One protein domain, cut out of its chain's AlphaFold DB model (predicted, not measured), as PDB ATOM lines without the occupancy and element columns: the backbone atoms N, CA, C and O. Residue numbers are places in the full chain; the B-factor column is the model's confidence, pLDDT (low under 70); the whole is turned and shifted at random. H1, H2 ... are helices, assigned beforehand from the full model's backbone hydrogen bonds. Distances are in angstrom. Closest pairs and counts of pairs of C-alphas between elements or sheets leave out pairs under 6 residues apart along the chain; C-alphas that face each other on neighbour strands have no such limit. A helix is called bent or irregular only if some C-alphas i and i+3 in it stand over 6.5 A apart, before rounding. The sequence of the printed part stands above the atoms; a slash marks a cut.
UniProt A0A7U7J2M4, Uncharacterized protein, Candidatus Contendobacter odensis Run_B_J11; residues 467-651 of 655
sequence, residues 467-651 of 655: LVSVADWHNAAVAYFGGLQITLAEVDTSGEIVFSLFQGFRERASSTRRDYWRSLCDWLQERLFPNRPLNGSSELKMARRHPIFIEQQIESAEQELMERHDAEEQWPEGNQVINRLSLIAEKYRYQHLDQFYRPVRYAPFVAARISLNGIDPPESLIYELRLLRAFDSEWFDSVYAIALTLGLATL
ATOM      1  N   LEU A 467      12.375  36.524   8.184       94.19
ATOM      2  CA  LEU A 467      12.430  35.063   8.083       94.19
ATOM      3  C   LEU A 467      11.938  34.554   6.727       94.19
ATOM      4  O   LEU A 467      12.142  33.383   6.427       94.19
ATOM      5  N   VAL A 468      11.343  35.420   5.897       94.62
ATOM      6  CA  VAL A 468      11.039  35.083   4.502       94.62
ATOM      7  C   VAL A 468      12.351  34.734   3.802       94.62
ATOM      8  O   VAL A 468      13.358  35.438   3.954       94.62
ATOM      9  N   SER A 469      12.358  33.611   3.088       95.50
ATOM     10  CA  SER A 469      13.595  33.069   2.547       95.50
ATOM     11  C   SER A 469      14.165  33.949   1.436       95.50
ATOM     12  O   SER A 469      13.431  34.567   0.662       95.50
ATOM     13  N   VAL A 470      15.493  33.971   1.315       95.94
ATOM     14  CA  VAL A 470      16.170  34.662   0.205       95.94
ATOM     15  C   VAL A 470      15.709  34.104  -1.149       95.94
ATOM     16  O   VAL A 470      15.556  34.856  -2.111       95.94
ATOM     17  N   ALA A 471      15.427  32.799  -1.216       95.50
ATOM     18  CA  ALA A 471      14.901  32.155  -2.413       95.50
ATOM     19  C   ALA A 471      13.489  32.649  -2.769       95.50
ATOM     20  O   ALA A 471      13.210  32.895  -3.940       95.50
ATOM     21  N   ASP A 472      12.597  32.830  -1.796       95.94
ATOM     22  CA  ASP A 472      11.243  33.340  -2.044       95.94
ATOM     23  C   ASP A 472      11.261  34.795  -2.503       95.94
ATOM     24  O   ASP A 472      10.579  35.127  -3.472       95.94
ATOM     25  N   TRP A 473      12.112  35.628  -1.893       95.75
ATOM     26  CA  TRP A 473      12.368  36.992  -2.359       95.75
ATOM     27  C   TRP A 473      12.849  37.026  -3.804       95.75
ATOM     28  O   TRP A 473      12.313  37.781  -4.612       95.75
ATOM     29  N   HIS A 474      13.830  36.185  -4.141       95.56
ATOM     30  CA  HIS A 474      14.337  36.065  -5.503       95.56
ATOM     31  C   HIS A 474      13.237  35.668  -6.484       95.56
ATOM     32  O   HIS A 474      13.034  36.337  -7.490       95.56
ATOM     33  N   ASN A 475      12.508  34.595  -6.181       95.56
ATOM     34  CA  ASN A 475      11.495  34.054  -7.076       95.56
ATOM     35  C   ASN A 475      10.338  35.036  -7.299       95.56
ATOM     36  O   ASN A 475       9.899  35.202  -8.435       95.56
ATOM     37  N   ALA A 476       9.877  35.714  -6.246       96.50
ATOM     38  CA  ALA A 476       8.858  36.754  -6.362       96.50
ATOM     39  C   ALA A 476       9.359  37.953  -7.184       96.50
ATOM     40  O   ALA A 476       8.628  38.476  -8.021       96.50
ATOM     41  N   ALA A 477      10.618  38.362  -6.994       96.00
ATOM     42  CA  ALA A 477      11.195  39.478  -7.736       96.00
ATOM     43  C   ALA A 477      11.410  39.135  -9.222       96.00
ATOM     44  O   ALA A 477      11.162  39.980 -10.078       96.00
ATOM     45  N   VAL A 478      11.815  37.899  -9.536       95.00
ATOM     46  CA  VAL A 478      11.901  37.392 -10.916       95.00
ATOM     47  C   VAL A 478      10.524  37.380 -11.571       95.00
ATOM     48  O   VAL A 478      10.398  37.871 -12.688       95.00
ATOM     49  N   ALA A 479       9.496  36.871 -10.883       94.31
ATOM     50  CA  ALA A 479       8.134  36.860 -11.411       94.31
ATOM     51  C   ALA A 479       7.643  38.286 -11.715       94.31
ATOM     52  O   ALA A 479       7.203  38.560 -12.828       94.31
ATOM     53  N   TYR A 480       7.799  39.210 -10.764       95.62
ATOM     54  CA  TYR A 480       7.317  40.585 -10.896       95.62
ATOM     55  C   TYR A 480       8.137  41.423 -11.889       95.62
ATOM     56  O   TYR A 480       7.644  41.834 -12.936       95.62
ATOM     57  N   PHE A 481       9.414  41.673 -11.588       94.88
ATOM     58  CA  PHE A 481      10.243  42.561 -12.405       94.88
ATOM     59  C   PHE A 481      10.608  41.925 -13.748       94.88
ATOM     60  O   PHE A 481      10.679  42.639 -14.745       94.88
ATOM     61  N   GLY A 482      10.799  40.603 -13.801       90.75
ATOM     62  CA  GLY A 482      11.006  39.888 -15.063       90.75
ATOM     63  C   GLY A 482       9.766  39.927 -15.959       90.75
ATOM     64  O   GLY A 482       9.891  40.193 -17.153       90.75
ATOM     65  N   GLY A 483       8.567  39.763 -15.388       90.31
ATOM     66  CA  GLY A 483       7.303  39.939 -16.113       90.31
ATOM     67  C   GLY A 483       7.141  41.351 -16.686       90.31
ATOM     68  O   GLY A 483       6.811  41.515 -17.862       90.31
ATOM     69  N   LEU A 484       7.477  42.383 -15.901       92.19
ATOM     70  CA  LEU A 484       7.466  43.776 -16.362       92.19
ATOM     71  C   LEU A 484       8.488  44.045 -17.473       92.19
ATOM     72  O   LEU A 484       8.168  44.757 -18.422       92.19
ATOM     73  N   GLN A 485       9.691  43.464 -17.400       91.19
ATOM     74  CA  GLN A 485      10.696  43.582 -18.468       91.19
ATOM     75  C   GLN A 485      10.185  43.008 -19.792       91.19
ATOM     76  O   GLN A 485      10.430  43.598 -20.841       91.19
ATOM     77  N   ILE A 486       9.469  41.880 -19.750       89.25
ATOM     78  CA  ILE A 486       8.874  41.261 -20.941       89.25
ATOM     79  C   ILE A 486       7.735  42.136 -21.476       89.25
ATOM     80  O   ILE A 486       7.708  42.453 -22.664       89.25
ATOM     81  N   THR A 487       6.827  42.567 -20.601       90.38
ATOM     82  CA  THR A 487       5.629  43.340 -20.971       90.38
ATOM     83  C   THR A 487       5.974  44.720 -21.528       90.38
ATOM     84  O   THR A 487       5.330  45.199 -22.459       90.38
ATOM     85  N   LEU A 488       7.015  45.361 -20.993       90.81
ATOM     86  CA  LEU A 488       7.445  46.701 -21.389       90.81
ATOM     87  C   LEU A 488       8.602  46.693 -22.393       90.81
ATOM     88  O   LEU A 488       9.148  47.758 -22.660       90.81
ATOM     89  N   ALA A 489       8.982  45.552 -22.978       89.12
ATOM     90  CA  ALA A 489      10.198  45.454 -23.796       89.12
ATOM     91  C   ALA A 489      10.233  46.434 -24.990       89.12
ATOM     92  O   ALA A 489      11.301  46.905 -25.377       89.12
ATOM     93  N   GLU A 490       9.068  46.774 -25.555       86.50
ATOM     94  CA  GLU A 490       8.944  47.737 -26.660       86.50
ATOM     95  C   GLU A 490       9.061  49.204 -26.208       86.50
ATOM     96  O   GLU A 490       9.482  50.062 -26.987       86.50
ATOM     97  N   VAL A 491       8.706  49.499 -24.953       86.88
ATOM     98  CA  VAL A 491       8.636  50.861 -24.393       86.88
ATOM     99  C   VAL A 491       9.870  51.191 -23.548       86.88
ATOM    100  O   VAL A 491      10.352  52.321 -23.574       86.88
ATOM    101  N   ASP A 492      10.420  50.208 -22.835       87.62
ATOM    102  CA  ASP A 492      11.558  50.327 -21.923       87.62
ATOM    103  C   ASP A 492      12.796  49.594 -22.463       87.62
ATOM    104  O   ASP A 492      13.355  48.693 -21.835       87.62
ATOM    105  N   THR A 493      13.252  49.984 -23.654       76.75
ATOM    106  CA  THR A 493      14.363  49.313 -24.359       76.75
ATOM    107  C   THR A 493      15.684  49.307 -23.575       76.75
ATOM    108  O   THR A 493      16.529  48.440 -23.797       76.75
ATOM    109  N   SER A 494      15.884  50.250 -22.648       80.44
ATOM    110  CA  SER A 494      17.057  50.331 -21.761       80.44
ATOM    111  C   SER A 494      16.840  49.741 -20.359       80.44
ATOM    112  O   SER A 494      17.770  49.761 -19.541       80.44
ATOM    113  N   GLY A 495      15.632  49.256 -20.055       87.31
ATOM    114  CA  GLY A 495      15.248  48.780 -18.724       87.31
ATOM    115  C   GLY A 495      15.260  49.872 -17.644       87.31
ATOM    116  O   GLY A 495      15.436  49.555 -16.470       87.31
ATOM    117  N   GLU A 496      15.185  51.152 -18.022       90.44
ATOM    118  CA  GLU A 496      15.232  52.297 -17.100       90.44
ATOM    119  C   GLU A 496      13.956  52.381 -16.255       90.44
ATOM    120  O   GLU A 496      14.043  52.651 -15.058       90.44
ATOM    121  N   ILE A 497      12.786  52.111 -16.842       92.06
ATOM    122  CA  ILE A 497      11.496  52.170 -16.141       92.06
ATOM    123  C   ILE A 497      11.437  51.067 -15.088       92.06
ATOM    124  O   ILE A 497      11.217  51.354 -13.910       92.06
ATOM    125  N   VAL A 498      11.697  49.814 -15.475       93.19
ATOM    126  CA  VAL A 498      11.674  48.689 -14.524       93.19
ATOM    127  C   VAL A 498      12.745  48.867 -13.447       93.19
ATOM    128  O   VAL A 498      12.492  48.620 -12.267       93.19
ATOM    129  N   PHE A 499      13.937  49.342 -13.820       94.69
ATOM    130  CA  PHE A 499      14.988  49.621 -12.846       94.69
ATOM    131  C   PHE A 499      14.596  50.751 -11.886       94.69
ATOM    132  O   PHE A 499      14.842  50.631 -10.688       94.69
ATOM    133  N   SER A 500      13.942  51.814 -12.364       93.81
ATOM    134  CA  SER A 500      13.426  52.896 -11.519       93.81
ATOM    135  C   SER A 500      12.359  52.397 -10.541       93.81
ATOM    136  O   SER A 500      12.426  52.734  -9.361       93.81
ATOM    137  N   LEU A 501      11.445  51.522 -10.980       92.75
ATOM    138  CA  LEU A 501      10.465  50.873 -10.099       92.75
ATOM    139  C   LEU A 501      11.145  50.029  -9.014       92.75
ATOM    140  O   LEU A 501      10.773  50.106  -7.840       92.75
ATOM    141  N   PHE A 502      12.176  49.263  -9.382       94.69
ATOM    142  CA  PHE A 502      12.979  48.503  -8.427       94.69
ATOM    143  C   PHE A 502      13.704  49.415  -7.423       94.69
ATOM    144  O   PHE A 502      13.696  49.131  -6.225       94.69
ATOM    145  N   GLN A 503      14.295  50.529  -7.874       93.00
ATOM    146  CA  GLN A 503      14.925  51.504  -6.974       93.00
ATOM    147  C   GLN A 503      13.897  52.163  -6.047       93.00
ATOM    148  O   GLN A 503      14.161  52.286  -4.854       93.00
ATOM    149  N   GLY A 504      12.698  52.482  -6.544       91.38
ATOM    150  CA  GLY A 504      11.595  52.969  -5.716       91.38
ATOM    151  C   GLY A 504      11.215  51.970  -4.619       91.38
ATOM    152  O   GLY A 504      11.098  52.341  -3.452       91.38
ATOM    153  N   PHE A 505      11.109  50.676  -4.947       91.12
ATOM    154  CA  PHE A 505      10.926  49.630  -3.935       91.12
ATOM    155  C   PHE A 505      12.091  49.589  -2.933       91.12
ATOM    156  O   PHE A 505      11.851  49.564  -1.725       91.12
ATOM    157  N   ARG A 506      13.343  49.610  -3.409       90.75
ATOM    158  CA  ARG A 506      14.546  49.597  -2.562       90.75
ATOM    159  C   ARG A 506      14.540  50.756  -1.569       90.75
ATOM    160  O   ARG A 506      14.829  50.541  -0.392       90.75
ATOM    161  N   GLU A 507      14.223  51.965  -2.021       88.94
ATOM    162  CA  GLU A 507      14.142  53.161  -1.181       88.94
ATOM    163  C   GLU A 507      13.034  53.034  -0.138       88.94
ATOM    164  O   GLU A 507      13.292  53.264   1.043       88.94
ATOM    165  N   ARG A 508      11.833  52.578  -0.515       86.75
ATOM    166  CA  ARG A 508      10.736  52.327   0.441       86.75
ATOM    167  C   ARG A 508      11.105  51.269   1.480       86.75
ATOM    168  O   ARG A 508      10.894  51.463   2.674       86.75
ATOM    169  N   ALA A 509      11.705  50.165   1.044       83.94
ATOM    170  CA  ALA A 509      12.144  49.102   1.938       83.94
ATOM    171  C   ALA A 509      13.282  49.562   2.866       83.94
ATOM    172  O   ALA A 509      13.311  49.147   4.016       83.94
ATOM    173  N   SER A 510      14.185  50.437   2.408       79.44
ATOM    174  CA  SER A 510      15.395  50.823   3.157       79.44
ATOM    175  C   SER A 510      15.268  52.112   3.980       79.44
ATOM    176  O   SER A 510      16.049  52.313   4.905       79.44
ATOM    177  N   SER A 511      14.350  53.021   3.634       70.31
ATOM    178  CA  SER A 511      14.195  54.336   4.290       70.31
ATOM    179  C   SER A 511      13.472  54.249   5.632       70.31
ATOM    180  O   SER A 511      13.760  55.018   6.544       70.31
ATOM    181  N   THR A 512      12.551  53.294   5.768       56.72
ATOM    182  CA  THR A 512      11.736  53.105   6.976       56.72
ATOM    183  C   THR A 512      12.151  51.860   7.769       56.72
ATOM    184  O   THR A 512      11.746  51.701   8.922       56.72
ATOM    185  N   ARG A 513      12.922  50.930   7.177       61.03
ATOM    186  CA  ARG A 513      13.158  49.598   7.758       61.03
ATOM    187  C   ARG A 513      14.641  49.196   7.704       61.03
ATOM    188  O   ARG A 513      15.260  49.210   6.652       61.03
ATOM    189  N   ARG A 514      15.135  48.839   8.900       65.44
ATOM    190  CA  ARG A 514      16.321  48.051   9.322       65.44
ATOM    191  C   ARG A 514      17.304  47.634   8.204       65.44
ATOM    192  O   ARG A 514      16.910  47.024   7.214       65.44
ATOM    193  N   ASP A 515      18.598  47.875   8.438       68.12
ATOM    194  CA  ASP A 515      19.709  47.837   7.464       68.12
ATOM    195  C   ASP A 515      19.838  46.563   6.607       68.12
ATOM    196  O   ASP A 515      20.364  46.610   5.494       68.12
ATOM    197  N   TYR A 516      19.288  45.431   7.053       77.00
ATOM    198  CA  TYR A 516      19.370  44.152   6.343       77.00
ATOM    199  C   TYR A 516      18.727  44.144   4.943       77.00
ATOM    200  O   TYR A 516      19.123  43.334   4.100       77.00
ATOM    201  N   TRP A 517      17.763  45.030   4.656       86.38
ATOM    202  CA  TRP A 517      17.147  45.119   3.321       86.38
ATOM    203  C   TRP A 517      18.115  45.574   2.245       86.38
ATOM    204  O   TRP A 517      17.967  45.174   1.090       86.38
ATOM    205  N   ARG A 518      19.112  46.389   2.607       88.94
ATOM    206  CA  ARG A 518      20.063  46.946   1.645       88.94
ATOM    207  C   ARG A 518      20.847  45.837   0.959       88.94
ATOM    208  O   ARG A 518      20.885  45.799  -0.267       88.94
ATOM    209  N   SER A 519      21.383  44.899   1.736       91.50
ATOM    210  CA  SER A 519      22.162  43.775   1.213       91.50
ATOM    211  C   SER A 519      21.317  42.781   0.422       91.50
ATOM    212  O   SER A 519      21.782  42.272  -0.597       91.50
ATOM    213  N   LEU A 520      20.067  42.534   0.834       93.12
ATOM    214  CA  LEU A 520      19.147  41.703   0.056       93.12
ATOM    215  C   LEU A 520      18.792  42.367  -1.283       93.12
ATOM    216  O   LEU A 520      18.847  41.708  -2.317       93.12
ATOM    217  N   CYS A 521      18.494  43.669  -1.294       93.44
ATOM    218  CA  CYS A 521      18.223  44.409  -2.529       93.44
ATOM    219  C   CYS A 521      19.455  44.482  -3.436       93.44
ATOM    220  O   CYS A 521      19.325  44.316  -4.643       93.44
ATOM    221  N   ASP A 522      20.651  44.683  -2.880       93.25
ATOM    222  CA  ASP A 522      21.902  44.621  -3.641       93.25
ATOM    223  C   ASP A 522      22.076  43.243  -4.301       93.25
ATOM    224  O   ASP A 522      22.382  43.152  -5.489       93.25
ATOM    225  N   TRP A 523      21.811  42.163  -3.562       94.31
ATOM    226  CA  TRP A 523      21.892  40.804  -4.094       94.31
ATOM    227  C   TRP A 523      20.834  40.530  -5.181       94.31
ATOM    228  O   TRP A 523      21.147  39.917  -6.202       94.31
ATOM    229  N   LEU A 524      19.603  41.026  -5.012       94.69
ATOM    230  CA  LEU A 524      18.548  40.940  -6.032       94.69
ATOM    231  C   LEU A 524      18.904  41.749  -7.287       94.69
ATOM    232  O   LEU A 524      18.701  41.269  -8.400       94.69
ATOM    233  N   GLN A 525      19.467  42.949  -7.123       94.56
ATOM    234  CA  GLN A 525      19.843  43.817  -8.236       94.56
ATOM    235  C   GLN A 525      20.878  43.148  -9.145       94.56
ATOM    236  O   GLN A 525      20.730  43.196 -10.362       94.56
ATOM    237  N   GLU A 526      21.902  42.506  -8.574       92.62
ATOM    238  CA  GLU A 526      22.926  41.795  -9.356       92.62
ATOM    239  C   GLU A 526      22.338  40.677 -10.226       92.62
ATOM    240  O   GLU A 526      22.847  40.424 -11.315       92.62
ATOM    241  N   ARG A 527      21.262  40.032  -9.761       92.12
ATOM    242  CA  ARG A 527      20.608  38.916 -10.457       92.12
ATOM    243  C   ARG A 527      19.581  39.372 -11.491       92.12
ATOM    244  O   ARG A 527      19.515  38.800 -12.571       92.12
ATOM    245  N   LEU A 528      18.795  40.397 -11.172       92.25
ATOM    246  CA  LEU A 528      17.723  40.900 -12.040       92.25
ATOM    247  C   LEU A 528      18.222  41.899 -13.091       92.25
ATOM    248  O   LEU A 528      17.626  42.031 -14.158       92.25
ATOM    249  N   PHE A 529      19.304  42.620 -12.789       92.44
ATOM    250  CA  PHE A 529      19.837  43.699 -13.620       92.44
ATOM    251  C   PHE A 529      21.361  43.566 -13.778       92.44
ATOM    252  O   PHE A 529      22.108  44.442 -13.327       92.44
ATOM    253  N   PRO A 530      21.862  42.519 -14.462       86.94
ATOM    254  CA  PRO A 530      23.302  42.254 -14.585       86.94
ATOM    255  C   PRO A 530      24.090  43.412 -15.226       86.94
ATOM    256  O   PRO A 530      25.272  43.604 -14.944       86.94
ATOM    257  N   ASN A 531      23.426  44.244 -16.035       87.50
ATOM    258  CA  ASN A 531      24.018  45.420 -16.682       87.50
ATOM    259  C   ASN A 531      24.072  46.673 -15.780       87.50
ATOM    260  O   ASN A 531      24.568  47.715 -16.209       87.50
ATOM    261  N   ARG A 532      23.556  46.611 -14.544       89.44
ATOM    262  CA  ARG A 532      23.478  47.738 -13.597       89.44
ATOM    263  C   ARG A 532      24.311  47.426 -12.341       89.44
ATOM    264  O   ARG A 532      23.771  46.939 -11.344       89.44
ATOM    265  N   PRO A 533      25.631  47.695 -12.350       87.12
ATOM    266  CA  PRO A 533      26.509  47.327 -11.243       87.12
ATOM    267  C   PRO A 533      26.151  48.072  -9.950       87.12
ATOM    268  O   PRO A 533      25.775  49.242  -9.977       87.12
ATOM    269  N   LEU A 534      26.341  47.416  -8.799       87.75
ATOM    270  CA  LEU A 534      26.113  48.053  -7.493       87.75
ATOM    271  C   LEU A 534      27.049  49.248  -7.259       87.75
ATOM    272  O   LEU A 534      28.164  49.292  -7.791       87.75
ATOM    273  N   ASN A 535      26.659  50.154  -6.365       81.81
ATOM    274  CA  ASN A 535      27.536  51.224  -5.889       81.81
ATOM    275  C   ASN A 535      28.789  50.647  -5.184       81.81
ATOM    276  O   ASN A 535      28.753  49.560  -4.608       81.81
ATOM    277  N   GLY A 536      29.913  51.368  -5.229       75.81
ATOM    278  CA  GLY A 536      31.143  51.022  -4.515       75.81
ATOM    279  C   GLY A 536      30.990  50.990  -2.989       75.81
ATOM    280  O   GLY A 536      31.734  50.264  -2.339       75.81
ATOM    281  N   SER A 537      30.008  51.706  -2.435       82.31
ATOM    282  CA  SER A 537      29.662  51.705  -1.006       82.31
ATOM    283  C   SER A 537      28.741  50.555  -0.571       82.31
ATOM    284  O   SER A 537      28.251  50.569   0.553       82.31
ATOM    285  N   SER A 538      28.459  49.582  -1.446       88.56
ATOM    286  CA  SER A 538      27.633  48.416  -1.110       88.56
ATOM    287  C   SER A 538      28.329  47.515  -0.081       88.56
ATOM    288  O   SER A 538      29.427  47.003  -0.329       88.56
ATOM    289  N   GLU A 539      27.655  47.254   1.042       88.62
ATOM    290  CA  GLU A 539      28.123  46.329   2.081       88.62
ATOM    291  C   GLU A 539      28.291  44.904   1.544       88.62
ATOM    292  O   GLU A 539      29.251  44.224   1.901       88.62
ATOM    293  N   LEU A 540      27.439  44.471   0.607       91.88
ATOM    294  CA  LEU A 540      27.561  43.167  -0.050       91.88
ATOM    295  C   LEU A 540      28.876  43.050  -0.839       91.88
ATOM    296  O   LEU A 540      29.581  42.040  -0.748       91.88
ATOM    297  N   LYS A 541      29.256  44.099  -1.583       90.94
ATOM    298  CA  LYS A 541      30.551  44.142  -2.286       90.94
ATOM    299  C   LYS A 541      31.726  44.133  -1.316       90.94
ATOM    300  O   LYS A 541      32.728  43.463  -1.583       90.94
ATOM    301  N   MET A 542      31.615  44.864  -0.208       89.88
ATOM    302  CA  MET A 542      32.634  44.875   0.838       89.88
ATOM    303  C   MET A 542      32.770  43.503   1.500       89.88
ATOM    304  O   MET A 542      33.889  43.017   1.622       89.88
ATOM    305  N   ALA A 543      31.664  42.832   1.820       92.25
ATOM    306  CA  ALA A 543      31.651  41.499   2.414       92.25
ATOM    307  C   ALA A 543      32.335  40.448   1.527       92.25
ATOM    308  O   ALA A 543      33.066  39.602   2.034       92.25
ATOM    309  N   ARG A 544      32.174  40.524   0.199       91.81
ATOM    310  CA  ARG A 544      32.862  39.616  -0.739       91.81
ATOM    311  C   ARG A 544      34.373  39.853  -0.824       91.81
ATOM    312  O   ARG A 544      35.122  38.906  -1.042       91.81
ATOM    313  N   ARG A 545      34.832  41.104  -0.690       90.75
ATOM    314  CA  ARG A 545      36.263  41.469  -0.793       90.75
ATOM    315  C   ARG A 545      37.005  41.352   0.537       90.75
ATOM    316  O   ARG A 545      38.145  40.899   0.571       90.75
ATOM    317  N   HIS A 546      36.360  41.779   1.616       90.94
ATOM    318  CA  HIS A 546      36.923  41.913   2.955       90.94
ATOM    319  C   HIS A 546      35.897  41.471   4.018       90.94
ATOM    320  O   HIS A 546      35.449  42.298   4.814       90.94
ATOM    321  N   PRO A 547      35.529  40.175   4.078       90.12
ATOM    322  CA  PRO A 547      34.507  39.683   5.010       90.12
ATOM    323  C   PRO A 547      34.851  39.964   6.480       90.12
ATOM    324  O   PRO A 547      33.963  40.259   7.270       90.12
ATOM    325  N   ILE A 548      36.143  39.956   6.827       91.12
ATOM    326  CA  ILE A 548      36.638  40.239   8.184       91.12
ATOM    327  C   ILE A 548      36.254  41.654   8.642       91.12
ATOM    328  O   ILE A 548      35.889  41.837   9.794       91.12
ATOM    329  N   PHE A 549      36.292  42.648   7.749       90.25
ATOM    330  CA  PHE A 549      35.946  44.032   8.095       90.25
ATOM    331  C   PHE A 549      34.462  44.177   8.458       90.25
ATOM    332  O   PHE A 549      34.106  44.925   9.361       90.25
ATOM    333  N   ILE A 550      33.595  43.444   7.758       90.31
ATOM    334  CA  ILE A 550      32.161  43.404   8.056       90.31
ATOM    335  C   ILE A 550      31.909  42.625   9.354       90.31
ATOM    336  O   ILE A 550      31.106  43.048  10.177       90.31
ATOM    337  N   GLU A 551      32.638  41.529   9.583       90.69
ATOM    338  CA  GLU A 551      32.529  40.735  10.811       90.69
ATOM    339  C   GLU A 551      32.958  41.516  12.069       90.69
ATOM    340  O   GLU A 551      32.317  41.387  13.106       90.69
ATOM    341  N   GLN A 552      33.971  42.386  11.976       91.88
ATOM    342  CA  GLN A 552      34.427  43.238  13.089       91.88
ATOM    343  C   GLN A 552      33.341  44.177  13.636       91.88
ATOM    344  O   GLN A 552      33.401  44.577  14.795       91.88
ATOM    345  N   GLN A 553      32.317  44.505  12.843       92.31
ATOM    346  CA  GLN A 553      31.200  45.331  13.306       92.31
ATOM    347  C   GLN A 553      30.353  44.622  14.377       92.31
ATOM    348  O   GLN A 553      29.726  45.288  15.197       92.31
ATOM    349  N   ILE A 554      30.384  43.282  14.423       93.88
ATOM    350  CA  ILE A 554      29.703  42.487  15.455       93.88
ATOM    351  C   ILE A 554      30.302  42.777  16.835       93.88
ATOM    352  O   ILE A 554      29.558  42.901  17.802       93.88
ATOM    353  N   GLU A 555      31.627  42.929  16.930       91.38
ATOM    354  CA  GLU A 555      32.302  43.215  18.203       91.38
ATOM    355  C   GLU A 555      31.873  44.578  18.766       91.38
ATOM    356  O   GLU A 555      31.603  44.693  19.959       91.38
ATOM    357  N   SER A 556      31.748  45.593  17.902       91.31
ATOM    358  CA  SER A 556      31.244  46.918  18.291       91.31
ATOM    359  C   SER A 556      29.791  46.847  18.763       91.31
ATOM    360  O   SER A 556      29.463  47.355  19.831       91.31
ATOM    361  N   ALA A 557      28.929  46.161  18.005       92.88
ATOM    362  CA  ALA A 557      27.526  45.988  18.373       92.88
ATOM    363  C   ALA A 557      27.365  45.229  19.704       92.88
ATOM    364  O   ALA A 557      26.418  45.476  20.452       92.88
ATOM    365  N   GLU A 558      28.284  44.311  20.020       93.06
ATOM    366  CA  GLU A 558      28.247  43.541  21.263       93.06
ATOM    367  C   GLU A 558      28.650  44.393  22.467       93.06
ATOM    368  O   GLU A 558      28.062  44.252  23.541       93.06
ATOM    369  N   GLN A 559      29.617  45.296  22.295       90.88
ATOM    370  CA  GLN A 559      29.975  46.268  23.328       90.88
ATOM    371  C   GLN A 559      28.783  47.176  23.648       90.88
ATOM    372  O   GLN A 559      28.415  47.299  24.813       90.88
ATOM    373  N   GLU A 560      28.112  47.709  22.626       93.25
ATOM    374  CA  GLU A 560      26.910  48.533  22.800       93.25
ATOM    375  C   GLU A 560      25.767  47.765  23.483       93.25
ATOM    376  O   GLU A 560      25.117  48.300  24.380       93.25
ATOM    377  N   LEU A 561      25.552  46.490  23.129       93.31
ATOM    378  CA  LEU A 561      24.599  45.615  23.827       93.31
ATOM    379  C   LEU A 561      24.916  45.547  25.328       93.31
ATOM    380  O   LEU A 561      24.020  45.633  26.162       93.31
ATOM    381  N   MET A 562      26.188  45.386  25.698       89.31
ATOM    382  CA  MET A 562      26.579  45.331  27.108       89.31
ATOM    383  C   MET A 562      26.433  46.678  27.824       89.31
ATOM    384  O   MET A 562      26.169  46.688  29.022       89.31
ATOM    385  N   GLU A 563      26.586  47.796  27.117       89.62
ATOM    386  CA  GLU A 563      26.395  49.140  27.673       89.62
ATOM    387  C   GLU A 563      24.915  49.493  27.887       89.62
ATOM    388  O   GLU A 563      24.597  50.247  28.808       89.62
ATOM    389  N   ARG A 564      24.003  48.944  27.071       88.81
ATOM    390  CA  ARG A 564      22.554  49.202  27.168       88.81
ATOM    391  C   ARG A 564      21.854  48.464  28.314       88.81
ATOM    392  O   ARG A 564      20.784  48.910  28.728       88.81
ATOM    393  N   HIS A 565      22.424  47.370  28.824       86.12
ATOM    394  CA  HIS A 565      21.744  46.474  29.768       86.12
ATOM    395  C   HIS A 565      22.428  46.374  31.134       86.12
ATOM    396  O   HIS A 565      23.636  46.174  31.250       86.12
ATOM    397  N   ASP A 566      21.615  46.435  32.190       76.75
ATOM    398  CA  ASP A 566      22.073  46.322  33.574       76.75
ATOM    399  C   ASP A 566      22.379  44.865  33.966       76.75
ATOM    400  O   ASP A 566      21.715  43.918  33.541       76.75
ATOM    401  N   ALA A 567      23.309  44.672  34.908       71.00
ATOM    402  CA  ALA A 567      23.665  43.345  35.427       71.00
ATOM    403  C   ALA A 567      22.528  42.628  36.196       71.00
ATOM    404  O   ALA A 567      22.583  41.413  36.377       71.00
ATOM    405  N   GLU A 568      21.514  43.361  36.678       67.44
ATOM    406  CA  GLU A 568      20.338  42.793  37.363       67.44
ATOM    407  C   GLU A 568      19.148  42.533  36.417       67.44
ATOM    408  O   GLU A 568      18.088  42.093  36.876       67.44
ATOM    409  N   GLU A 569      19.272  42.840  35.123       77.62
ATOM    410  CA  GLU A 569      18.184  42.655  34.165       77.62
ATOM    411  C   GLU A 569      17.959  41.169  33.852       77.62
ATOM    412  O   GLU A 569      18.897  40.377  33.738       77.62
ATOM    413  N   GLN A 570      16.693  40.765  33.720       76.81
ATOM    414  CA  GLN A 570      16.361  39.389  33.371       76.81
ATOM    415  C   GLN A 570      16.373  39.220  31.848       76.81
ATOM    416  O   GLN A 570      15.469  39.687  31.159       76.81
ATOM    417  N   TRP A 571      17.378  38.510  31.335       84.81
ATOM    418  CA  TRP A 571      17.490  38.197  29.915       84.81
ATOM    419  C   TRP A 571      16.459  37.125  29.522       84.81
ATOM    420  O   TRP A 571      16.197  36.203  30.305       84.81
ATOM    421  N   PRO A 572      15.850  37.233  28.330       83.12
ATOM    422  CA  PRO A 572      14.882  36.256  27.844       83.12
ATOM    423  C   PRO A 572      15.525  34.886  27.580       83.12
ATOM    424  O   PRO A 572      16.663  34.781  27.115       83.12
ATOM    425  N   GLU A 573      14.762  33.825  27.836       83.31
ATOM    426  CA  GLU A 573      15.162  32.453  27.512       83.31
ATOM    427  C   GLU A 573      15.111  32.183  25.996       83.31
ATOM    428  O   GLU A 573      14.392  32.851  25.251       83.31
ATOM    429  N   GLY A 574      15.878  31.185  25.543       82.31
ATOM    430  CA  GLY A 574      16.058  30.843  24.125       82.31
ATOM    431  C   GLY A 574      15.928  29.352  23.824       82.31
ATOM    432  O   GLY A 574      16.812  28.781  23.187       82.31
ATOM    433  N   ASN A 575      14.888  28.692  24.334       84.50
ATOM    434  CA  ASN A 575      14.708  27.240  24.243       84.50
ATOM    435  C   ASN A 575      14.485  26.738  22.801       84.50
ATOM    436  O   ASN A 575      14.835  25.603  22.478       84.50
ATOM    437  N   GLN A 576      13.917  27.547  21.910       87.75
ATOM    438  CA  GLN A 576      13.746  27.199  20.496       87.75
ATOM    439  C   GLN A 576      15.011  27.468  19.678       87.75
ATOM    440  O   GLN A 576      15.373  26.669  18.808       87.75
ATOM    441  N   VAL A 577      15.700  28.570  19.947       89.44
ATOM    442  CA  VAL A 577      16.911  28.979  19.243       89.44
ATOM    443  C   VAL A 577      18.100  28.102  19.667       89.44
ATOM    444  O   VAL A 577      18.898  27.721  18.809       89.44
ATOM    445  N   ILE A 578      18.181  27.660  20.932       88.75
ATOM    446  CA  ILE A 578      19.234  26.734  21.399       88.75
ATOM    447  C   ILE A 578      19.198  25.386  20.660       88.75
ATOM    448  O   ILE A 578      20.242  24.838  20.302       88.75
ATOM    449  N   ASN A 579      18.003  24.888  20.325       87.69
ATOM    450  CA  ASN A 579      17.827  23.652  19.553       87.69
ATOM    451  C   ASN A 579      18.312  23.776  18.097       87.69
ATOM    452  O   ASN A 579      18.342  22.791  17.363       87.69
ATOM    453  N   ARG A 580      18.693  24.985  17.667       91.69
ATOM    454  CA  ARG A 580      19.098  25.324  16.298       91.69
ATOM    455  C   ARG A 580      20.533  25.845  16.212       91.69
ATOM    456  O   ARG A 580      20.949  26.325  15.161       91.69
ATOM    457  N   LEU A 581      21.332  25.685  17.270       90.25
ATOM    458  CA  LEU A 581      22.750  26.073  17.274       90.25
ATOM    459  C   LEU A 581      23.601  25.338  16.227       90.25
ATOM    460  O   LEU A 581      24.670  25.827  15.856       90.25
ATOM    461  N   SER A 582      23.142  24.184  15.734       91.12
ATOM    462  CA  SER A 582      23.784  23.460  14.631       91.12
ATOM    463  C   SER A 582      23.751  24.232  13.309       91.12
ATOM    464  O   SER A 582      24.623  24.011  12.472       91.12
ATOM    465  N   LEU A 583      22.801  25.160  13.128       90.62
ATOM    466  CA  LEU A 583      22.698  25.985  11.921       90.62
ATOM    467  C   LEU A 583      23.830  27.015  11.821       90.62
ATOM    468  O   LEU A 583      24.182  27.435  10.721       90.62
ATOM    469  N   ILE A 584      24.399  27.430  12.955       92.62
ATOM    470  CA  ILE A 584      25.373  28.521  13.021       92.62
ATOM    471  C   ILE A 584      26.795  28.012  13.288       92.62
ATOM    472  O   ILE A 584      27.013  26.970  13.920       92.62
ATOM    473  N   ALA A 585      27.780  28.772  12.799       90.06
ATOM    474  CA  ALA A 585      29.195  28.492  13.013       90.06
ATOM    475  C   ALA A 585      29.556  28.554  14.505       90.06
ATOM    476  O   ALA A 585      28.991  29.348  15.254       90.06
ATOM    477  N   GLU A 586      30.530  27.744  14.927       90.56
ATOM    478  CA  GLU A 586      30.910  27.600  16.339       90.56
ATOM    479  C   GLU A 586      31.294  28.925  17.009       90.56
ATOM    480  O   GLU A 586      30.872  29.183  18.137       90.56
ATOM    481  N   LYS A 587      31.983  29.808  16.276       90.19
ATOM    482  CA  LYS A 587      32.363  31.148  16.747       90.19
ATOM    483  C   LYS A 587      31.177  32.022  17.177       90.19
ATOM    484  O   LYS A 587      31.315  32.793  18.116       90.19
ATOM    485  N   TYR A 588      29.998  31.846  16.577       92.44
ATOM    486  CA  TYR A 588      28.792  32.625  16.892       92.44
ATOM    487  C   TYR A 588      27.898  31.968  17.955       92.44
ATOM    488  O   TYR A 588      26.789  32.428  18.208       92.44
ATOM    489  N   ARG A 589      28.343  30.867  18.581       91.12
ATOM    490  CA  ARG A 589      27.567  30.159  19.618       91.12
ATOM    491  C   ARG A 589      27.790  30.705  21.028       91.12
ATOM    492  O   ARG A 589      27.093  30.274  21.945       91.12
ATOM    493  N   TYR A 590      28.767  31.598  21.217       90.69
ATOM    494  CA  TYR A 590      29.074  32.232  22.507       90.69
ATOM    495  C   TYR A 590      29.257  31.233  23.662       90.69
ATOM    496  O   TYR A 590      28.806  31.444  24.786       90.69
ATOM    497  N   GLN A 591      29.928  30.107  23.389       89.38
ATOM    498  CA  GLN A 591      30.106  29.022  24.365       89.38
ATOM    499  C   GLN A 591      30.912  29.432  25.607       89.38
ATOM    500  O   GLN A 591      30.805  28.770  26.637       89.38
ATOM    501  N   HIS A 592      31.689  30.514  25.511       89.06
ATOM    502  CA  HIS A 592      32.504  31.062  26.592       89.06
ATOM    503  C   HIS A 592      31.698  31.850  27.643       89.06
ATOM    504  O   HIS A 592      32.214  32.082  28.730       89.06
ATOM    505  N   LEU A 593      30.454  32.253  27.348       88.25
ATOM    506  CA  LEU A 593      29.573  32.978  28.279       88.25
ATOM    507  C   LEU A 593      28.663  32.023  29.055       88.25
ATOM    508  O   LEU A 593      28.456  30.893  28.626       88.25
ATOM    509  N   ASP A 594      28.032  32.461  30.142       85.94
ATOM    510  CA  ASP A 594      26.989  31.670  30.811       85.94
ATOM    511  C   ASP A 594      25.761  31.462  29.922       85.94
ATOM    512  O   ASP A 594      25.389  32.349  29.154       85.94
ATOM    513  N   GLN A 595      25.099  30.300  30.048       84.56
ATOM    514  CA  GLN A 595      23.937  29.917  29.224       84.56
ATOM    515  C   GLN A 595      22.822  30.972  29.217       84.56
ATOM    516  O   GLN A 595      22.148  31.127  28.205       84.56
ATOM    517  N   PHE A 596      22.685  31.718  30.312       84.50
ATOM    518  CA  PHE A 596      21.726  32.805  30.483       84.50
ATOM    519  C   PHE A 596      21.874  33.933  29.443       84.50
ATOM    520  O   PHE A 596      20.876  34.438  28.943       84.50
ATOM    521  N   TYR A 597      23.102  34.289  29.053       87.31
ATOM    522  CA  TYR A 597      23.377  35.427  28.159       87.31
ATOM    523  C   TYR A 597      23.429  35.065  26.671       87.31
ATOM    524  O   TYR A 597      23.509  35.944  25.806       87.31
ATOM    525  N   ARG A 598      23.457  33.766  26.357       90.88
ATOM    526  CA  ARG A 598      23.694  33.274  24.995       90.88
ATOM    527  C   ARG A 598      22.490  33.449  24.056       90.88
ATOM    528  O   ARG A 598      22.744  33.865  22.927       90.88
ATOM    529  N   PRO A 599      21.226  33.186  24.469       92.69
ATOM    530  CA  PRO A 599      20.042  33.331  23.618       92.69
ATOM    531  C   PRO A 599      20.006  34.604  22.785       92.69
ATOM    532  O   PRO A 599      19.959  34.537  21.561       92.69
ATOM    533  N   VAL A 600      20.104  35.758  23.445       93.44
ATOM    534  CA  VAL A 600      20.049  37.078  22.805       93.44
ATOM    535  C   VAL A 600      21.168  37.246  21.772       93.44
ATOM    536  O   VAL A 600      20.945  37.798  20.697       93.44
ATOM    537  N   ARG A 601      22.364  36.715  22.052       93.94
ATOM    538  CA  ARG A 601      23.538  36.864  21.183       93.94
ATOM    539  C   ARG A 601      23.479  36.005  19.929       93.94
ATOM    540  O   ARG A 601      23.749  36.505  18.843       93.94
ATOM    541  N   TYR A 602      23.122  34.725  20.043       95.25
ATOM    542  CA  TYR A 602      23.134  33.839  18.874       95.25
ATOM    543  C   TYR A 602      21.851  33.905  18.021       95.25
ATOM    544  O   TYR A 602      21.849  33.456  16.874       95.25
ATOM    545  N   ALA A 603      20.755  34.459  18.549       96.31
ATOM    546  CA  ALA A 603      19.472  34.550  17.853       96.31
ATOM    547  C   ALA A 603      19.491  35.257  16.489       96.31
ATOM    548  O   ALA A 603      18.931  34.681  15.549       96.31
ATOM    549  N   PRO A 604      20.142  36.426  16.309       96.69
ATOM    550  CA  PRO A 604      20.226  37.059  14.992       96.69
ATOM    551  C   PRO A 604      20.914  36.171  13.945       96.69
ATOM    552  O   PRO A 604      20.463  36.103  12.802       96.69
ATOM    553  N   PHE A 605      21.940  35.408  14.335       97.06
ATOM    554  CA  PHE A 605      22.612  34.464  13.435       97.06
ATOM    555  C   PHE A 605      21.705  33.299  13.038       97.06
ATOM    556  O   PHE A 605      21.687  32.900  11.873       97.06
ATOM    557  N   VAL A 606      20.943  32.755  13.991       97.00
ATOM    558  CA  VAL A 606      19.967  31.692  13.713       97.00
ATOM    559  C   VAL A 606      18.881  32.206  12.766       97.00
ATOM    560  O   VAL A 606      18.601  31.546  11.769       97.00
ATOM    561  N   ALA A 607      18.333  33.399  13.013       96.81
ATOM    562  CA  ALA A 607      17.344  34.028  12.137       96.81
ATOM    563  C   ALA A 607      17.887  34.246  10.713       96.81
ATOM    564  O   ALA A 607      17.229  33.868   9.743       96.81
ATOM    565  N   ALA A 608      19.110  34.772  10.572       96.50
ATOM    566  CA  ALA A 608      19.745  34.958   9.266       96.50
ATOM    567  C   ALA A 608      19.907  33.628   8.527       96.50
ATOM    568  O   ALA A 608      19.664  33.540   7.323       96.50
ATOM    569  N   ARG A 609      20.270  32.559   9.245       96.00
ATOM    570  CA  ARG A 609      20.467  31.248   8.629       96.00
ATOM    571  C   ARG A 609      19.174  30.548   8.232       96.00
ATOM    572  O   ARG A 609      19.175  29.830   7.238       96.00
ATOM    573  N   ILE A 610      18.088  30.803   8.953       96.00
ATOM    574  CA  ILE A 610      16.737  30.376   8.573       96.00
ATOM    575  C   ILE A 610      16.339  31.011   7.237       96.00
ATOM    576  O   ILE A 610      15.977  30.282   6.315       96.00
ATOM    577  N   SER A 611      16.503  32.333   7.096       95.62
ATOM    578  CA  SER A 611      16.185  33.048   5.849       95.62
ATOM    579  C   SER A 611      17.066  32.607   4.672       95.62
ATOM    580  O   SER A 611      16.563  32.332   3.583       95.62
ATOM    581  N   LEU A 612      18.380  32.464   4.882       95.69
ATOM    582  CA  LEU A 612      19.315  32.033   3.832       95.69
ATOM    583  C   LEU A 612      19.034  30.616   3.318       95.69
ATOM    584  O   LEU A 612      19.181  30.366   2.126       95.69
ATOM    585  N   ASN A 613      18.649  29.699   4.208       94.38
ATOM    586  CA  ASN A 613      18.450  28.289   3.867       94.38
ATOM    587  C   ASN A 613      16.987  27.936   3.545       94.38
ATOM    588  O   ASN A 613      16.715  26.780   3.233       94.38
ATOM    589  N   GLY A 614      16.052  28.885   3.665       93.06
ATOM    590  CA  GLY A 614      14.622  28.641   3.451       93.06
ATOM    591  C   GLY A 614      14.022  27.617   4.413       93.06
ATOM    592  O   GLY A 614      13.243  26.761   4.007       93.06
ATOM    593  N   ILE A 615      14.420  27.670   5.686       93.25
ATOM    594  CA  ILE A 615      13.883  26.777   6.718       93.25
ATOM    595  C   ILE A 615      12.544  27.339   7.194       93.25
ATOM    596  O   ILE A 615      12.498  28.487   7.619       93.25
ATOM    597  N   ASP A 616      11.484  26.532   7.186       89.50
ATOM    598  CA  ASP A 616      10.179  26.943   7.713       89.50
ATOM    599  C   ASP A 616      10.195  26.984   9.260       89.50
ATOM    600  O   ASP A 616      10.435  25.951   9.906       89.50
ATOM    601  N   PRO A 617      10.037  28.163   9.895       89.38
ATOM    602  CA  PRO A 617      10.096  28.282  11.344       89.38
ATOM    603  C   PRO A 617       8.724  27.989  11.987       89.38
ATOM    604  O   PRO A 617       7.730  28.601  11.609       89.38
ATOM    605  N   PRO A 618       8.639  27.141  13.033       87.19
ATOM    606  CA  PRO A 618       7.385  26.965  13.766       87.19
ATOM    607  C   PRO A 618       7.001  28.246  14.523       87.19
ATOM    608  O   PRO A 618       7.880  29.005  14.942       87.19
ATOM    609  N   GLU A 619       5.707  28.439  14.805       82.94
ATOM    610  CA  GLU A 619       5.192  29.624  15.520       82.94
ATOM    611  C   GLU A 619       5.916  29.884  16.853       82.94
ATOM    612  O   GLU A 619       6.221  31.027  17.192       82.94
ATOM    613  N   SER A 620       6.291  28.825  17.580       82.94
ATOM    614  CA  SER A 620       7.042  28.927  18.838       82.94
ATOM    615  C   SER A 620       8.433  29.549  18.677       82.94
ATOM    616  O   SER A 620       8.898  30.255  19.571       82.94
ATOM    617  N   LEU A 621       9.104  29.319  17.544       88.25
ATOM    618  CA  LEU A 621      10.389  29.944  17.237       88.25
ATOM    619  C   LEU A 621      10.203  31.402  16.825       88.25
ATOM    620  O   LEU A 621      10.989  32.253  17.231       88.25
ATOM    621  N   ILE A 622       9.163  31.699  16.044       89.12
ATOM    622  CA  ILE A 622       8.836  33.068  15.628       89.12
ATOM    623  C   ILE A 622       8.543  33.929  16.859       89.12
ATOM    624  O   ILE A 622       9.066  35.039  16.973       89.12
ATOM    625  N   TYR A 623       7.772  33.389  17.803       84.31
ATOM    626  CA  TYR A 623       7.550  33.979  19.118       84.31
ATOM    627  C   TYR A 623       8.873  34.287  19.833       84.31
ATOM    628  O   TYR A 623       9.115  35.419  20.253       84.31
ATOM    629  N   GLU A 624       9.747  33.288  19.963       87.81
ATOM    630  CA  GLU A 624      10.985  33.442  20.725       87.81
ATOM    631  C   GLU A 624      11.917  34.477  20.081       87.81
ATOM    632  O   GLU A 624      12.470  35.333  20.767       87.81
ATOM    633  N   LEU A 625      12.012  34.486  18.748       91.88
ATOM    634  CA  LEU A 625      12.765  35.497  18.007       91.88
ATOM    635  C   LEU A 625      12.180  36.906  18.186       91.88
ATOM    636  O   LEU A 625      12.947  37.859  18.295       91.88
ATOM    637  N   ARG A 626      10.851  37.065  18.274       88.56
ATOM    638  CA  ARG A 626      10.229  38.358  18.621       88.56
ATOM    639  C   ARG A 626      10.594  38.803  20.025       88.56
ATOM    640  O   ARG A 626      10.881  39.981  20.207       88.56
ATOM    641  N   LEU A 627      10.572  37.890  20.994       85.50
ATOM    642  CA  LEU A 627      10.927  38.189  22.379       85.50
ATOM    643  C   LEU A 627      12.384  38.658  22.475       85.50
ATOM    644  O   LEU A 627      12.657  39.691  23.080       85.50
ATOM    645  N   LEU A 628      13.296  37.939  21.817       89.38
ATOM    646  CA  LEU A 628      14.728  38.249  21.781       89.38
ATOM    647  C   LEU A 628      15.007  39.576  21.059       89.38
ATOM    648  O   LEU A 628      15.789  40.389  21.541       89.38
ATOM    649  N   ARG A 629      14.307  39.841  19.951       89.88
ATOM    650  CA  ARG A 629      14.375  41.105  19.201       89.88
ATOM    651  C   ARG A 629      13.741  42.288  19.937       89.88
ATOM    652  O   ARG A 629      14.130  43.420  19.693       89.88
ATOM    653  N   ALA A 630      12.733  42.054  20.777       85.12
ATOM    654  CA  ALA A 630      12.095  43.095  21.585       85.12
ATOM    655  C   ALA A 630      12.905  43.446  22.840       85.12
ATOM    656  O   ALA A 630      12.712  44.527  23.386       85.12
ATOM    657  N   PHE A 631      13.769  42.536  23.298       85.69
ATOM    658  CA  PHE A 631      14.708  42.791  24.385       85.69
ATOM    659  C   PHE A 631      15.783  43.802  23.965       85.69
ATOM    660  O   PHE A 631      15.930  44.826  24.619       85.69
ATOM    661  N   ASP A 632      16.452  43.561  22.833       89.81
ATOM    662  CA  ASP A 632      17.350  44.537  22.205       89.81
ATOM    663  C   ASP A 632      17.220  44.457  20.679       89.81
ATOM    664  O   ASP A 632      17.745  43.546  20.029       89.81
ATOM    665  N   SER A 633      16.492  45.411  20.090       89.56
ATOM    666  CA  SER A 633      16.326  45.455  18.638       89.56
ATOM    667  C   SER A 633      17.564  45.959  17.910       89.56
ATOM    668  O   SER A 633      17.780  45.547  16.775       89.56
ATOM    669  N   GLU A 634      18.364  46.825  18.536       91.56
ATOM    670  CA  GLU A 634      19.552  47.414  17.911       91.56
ATOM    671  C   GLU A 634      20.609  46.330  17.670       91.56
ATOM    672  O   GLU A 634      21.070  46.153  16.542       91.56
ATOM    673  N   TRP A 635      20.898  45.517  18.691       94.44
ATOM    674  CA  TRP A 635      21.739  44.328  18.567       94.44
ATOM    675  C   TRP A 635      21.159  43.335  17.561       94.44
ATOM    676  O   TRP A 635      21.845  42.916  16.625       94.44
ATOM    677  N   PHE A 636      19.890  42.953  17.738       94.56
ATOM    678  CA  PHE A 636      19.296  41.886  16.939       94.56
ATOM    679  C   PHE A 636      19.274  42.233  15.447       94.56
ATOM    680  O   PHE A 636      19.619  41.396  14.618       94.56
ATOM    681  N   ASP A 637      18.899  43.456  15.079       93.00
ATOM    682  CA  ASP A 637      18.812  43.836  13.669       93.00
ATOM    683  C   ASP A 637      20.160  44.067  13.023       93.00
ATOM    684  O   ASP A 637      20.344  43.649  11.880       93.00
ATOM    685  N   SER A 638      21.072  44.735  13.735       93.06
ATOM    686  CA  SER A 638      22.408  45.035  13.229       93.06
ATOM    687  C   SER A 638      23.153  43.736  12.938       93.06
ATOM    688  O   SER A 638      23.595  43.483  11.815       93.06
ATOM    689  N   VAL A 639      23.176  42.818  13.908       96.00
ATOM    690  CA  VAL A 639      23.853  41.528  13.746       96.00
ATOM    691  C   VAL A 639      23.134  40.635  12.742       96.00
ATOM    692  O   VAL A 639      23.794  39.931  11.977       96.00
ATOM    693  N   TYR A 640      21.799  40.677  12.679       95.94
ATOM    694  CA  TYR A 640      21.062  39.975  11.629       95.94
ATOM    695  C   TYR A 640      21.450  40.498  10.237       95.94
ATOM    696  O   TYR A 640      21.709  39.693   9.341       95.94
ATOM    697  N   ALA A 641      21.535  41.820  10.053       94.31
ATOM    698  CA  ALA A 641      21.939  42.444   8.795       94.31
ATOM    699  C   ALA A 641      23.354  42.024   8.386       94.31
ATOM    700  O   ALA A 641      23.565  41.598   7.246       94.31
ATOM    701  N   ILE A 642      24.301  42.054   9.324       94.75
ATOM    702  CA  ILE A 642      25.683  41.615   9.106       94.75
ATOM    703  C   ILE A 642      25.726  40.126   8.728       94.75
ATOM    704  O   ILE A 642      26.320  39.753   7.713       94.75
ATOM    705  N   ALA A 643      25.059  39.264   9.501       95.69
ATOM    706  CA  ALA A 643      25.036  37.820   9.272       95.69
ATOM    707  C   ALA A 643      24.380  37.449   7.931       95.69
ATOM    708  O   ALA A 643      24.888  36.583   7.212       95.69
ATOM    709  N   LEU A 644      23.283  38.124   7.567       95.62
ATOM    710  CA  LEU A 644      22.629  37.967   6.271       95.62
ATOM    711  C   LEU A 644      23.564  38.409   5.140       95.62
ATOM    712  O   LEU A 644      23.732  37.666   4.179       95.62
ATOM    713  N   THR A 645      24.221  39.565   5.271       95.12
ATOM    714  CA  THR A 645      25.154  40.106   4.267       95.12
ATOM    715  C   THR A 645      26.323  39.158   4.009       95.12
ATOM    716  O   THR A 645      26.622  38.840   2.857       95.12
ATOM    717  N   LEU A 646      26.950  38.646   5.073       94.56
ATOM    718  CA  LEU A 646      28.011  37.641   4.970       94.56
ATOM    719  C   LEU A 646      27.501  36.351   4.315       94.56
ATOM    720  O   LEU A 646      28.195  35.758   3.491       94.56
ATOM    721  N   GLY A 647      26.276  35.926   4.633       94.50
ATOM    722  CA  GLY A 647      25.641  34.775   4.001       94.50
ATOM    723  C   GLY A 647      25.386  34.968   2.504       94.50
ATOM    724  O   GLY A 647      25.799  34.131   1.702       94.50
ATOM    725  N   LEU A 648      24.772  36.088   2.117       95.06
ATOM    726  CA  LEU A 648      24.502  36.457   0.724       95.06
ATOM    727  C   LEU A 648      25.792  36.574  -0.096       95.06
ATOM    728  O   LEU A 648      25.820  36.174  -1.258       95.06
ATOM    729  N   ALA A 649      26.878  37.067   0.506       93.44
ATOM    730  CA  ALA A 649      28.184  37.161  -0.140       93.44
ATOM    731  C   ALA A 649      28.751  35.788  -0.550       93.44
ATOM    732  O   ALA A 649      29.497  35.715  -1.526       93.44
ATOM    733  N   THR A 650      28.382  34.716   0.164       91.19
ATOM    734  CA  THR A 650      28.807  33.335  -0.136       91.19
ATOM    735  C   THR A 650      27.909  32.601  -1.129       91.19
ATOM    736  O   THR A 650      28.349  31.613  -1.713       91.19
ATOM    737  N   LEU A 651      26.671  33.063  -1.338       87.62
ATOM    738  CA  LEU A 651      25.791  32.498  -2.358       87.62
ATOM    739  C   LEU A 651      26.355  32.871  -3.731       87.62
ATOM    740  O   LEU A 651      26.397  34.048  -4.092       87.62
TER     741      LEU A 651
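This is residues 467 to 651 of the 655 residues of an uncharacterized protein of Candidatus Contendobacter odensis Run_B_J11 (UniProt A0A7U7J2M4). This is an elongated helical body in two halves that overlap near the middle: at one end H1, H2 and H3 fold back and forth as two helical hairpins, and at the other H8 and H5 pack on H10, the helix nearest the middle. H9 crosses H8 at a steep angle, the short H6 and H7 pack on H8, and the short H4 touches both H3 and H10. The printed part has 185 residues, with ten named helices, H1 to H10 in order along the chain, and no named strand; the class is all helix. The whole is compact, with a radius of gyration of the C-alphas of 18.3 A and spans of 64 by 34 by 28 A.

Begin with H1, residues 470 to 487, and H2, residues 496 to 511: they form a hairpin, opposite ways at a shallow tilt of 33 degrees, only just short of steep, with the C-alphas of Gln 485 and Val 498 closest at 6.5 A. H3, residues 516 to 528, forms a hairpin with H2 at a shallow tilt of 14 degrees, closest at Ser 510 and Trp 517, C-alphas 6.0 A apart. H3 touches H1 at a steep tilt of 46 degrees, closest at His 474 and Leu 524, C-alphas 6.5 A apart. Next, H4, residues 539 to 545, touches H3, with the C-alphas of Ser 519 and Leu 540 closest at 5.6 A. H5, residues 547 to 564, touches H10, residues 633 to 650, opposite ways at a shallow tilt of 11 degrees, with the C-alphas of Ala 557 and Trp 635 closest at 6.0 A. H10 also touches H3, the same way at a shallow tilt of 24 degrees, where the C-alphas of Tyr 516 and Ala 641 are closest at 3.9 A. H8, residues 595 to 613, touches H10 with 23 pairs of C-alphas within 8 A, at a steep tilt of 42 degrees; those of Pro 604 and Tyr 640 are closest at 4.5 A. H8 is irregular, with C-alphas 596 and 599 7.1 A apart, and has a kink of 42 degrees near residue 602. H1 and H8 touch only at their ends, closest at Val 470 and Leu 612, C-alphas 5.5 A apart. H1, H2, H3, H8 and H10 are a bundle, a group of touching helices. H6, residues 575 to 578, and H7, residues 586 to 589, each touch H8. H9, residues 619 to 631, touches H8 at a steep tilt of 59 degrees, closest at Val 600 and Leu 628, C-alphas 5.5 A apart. Each O i to N i+4 pair is within hydrogen-bond range in H1, H2, H4, H9 and H10, against 8 of 9 in H3, 10 of 14 in H5 and 10 of 15 in H8; H6 and H7 are too short for such a pair.

Find C-alpha 470 at (16.170, 34.662, 0.205); from there H1 runs 25.2 A to C-alpha 487. H2 spans 21.5 A, H3 18.7 A and H5 26.9 A, with H4 of seven residues between the last two. After H6 and H7, four residues each, H8 runs 26.0 A from C-alpha 595 at (23.937, 29.917, 29.224), and H9 18.5 A. H10 runs 25.6 A to C-alpha 650 at (28.807, 33.335, -0.136).

Look at Glu 490 and Glu 568, whose C-alphas are the two farthest apart, at 65.2 A. The printed part has no cut, and no link is long. Mean pLDDT of the printed part is 89.6; residues 512 to 515 and residue 568 are under 70.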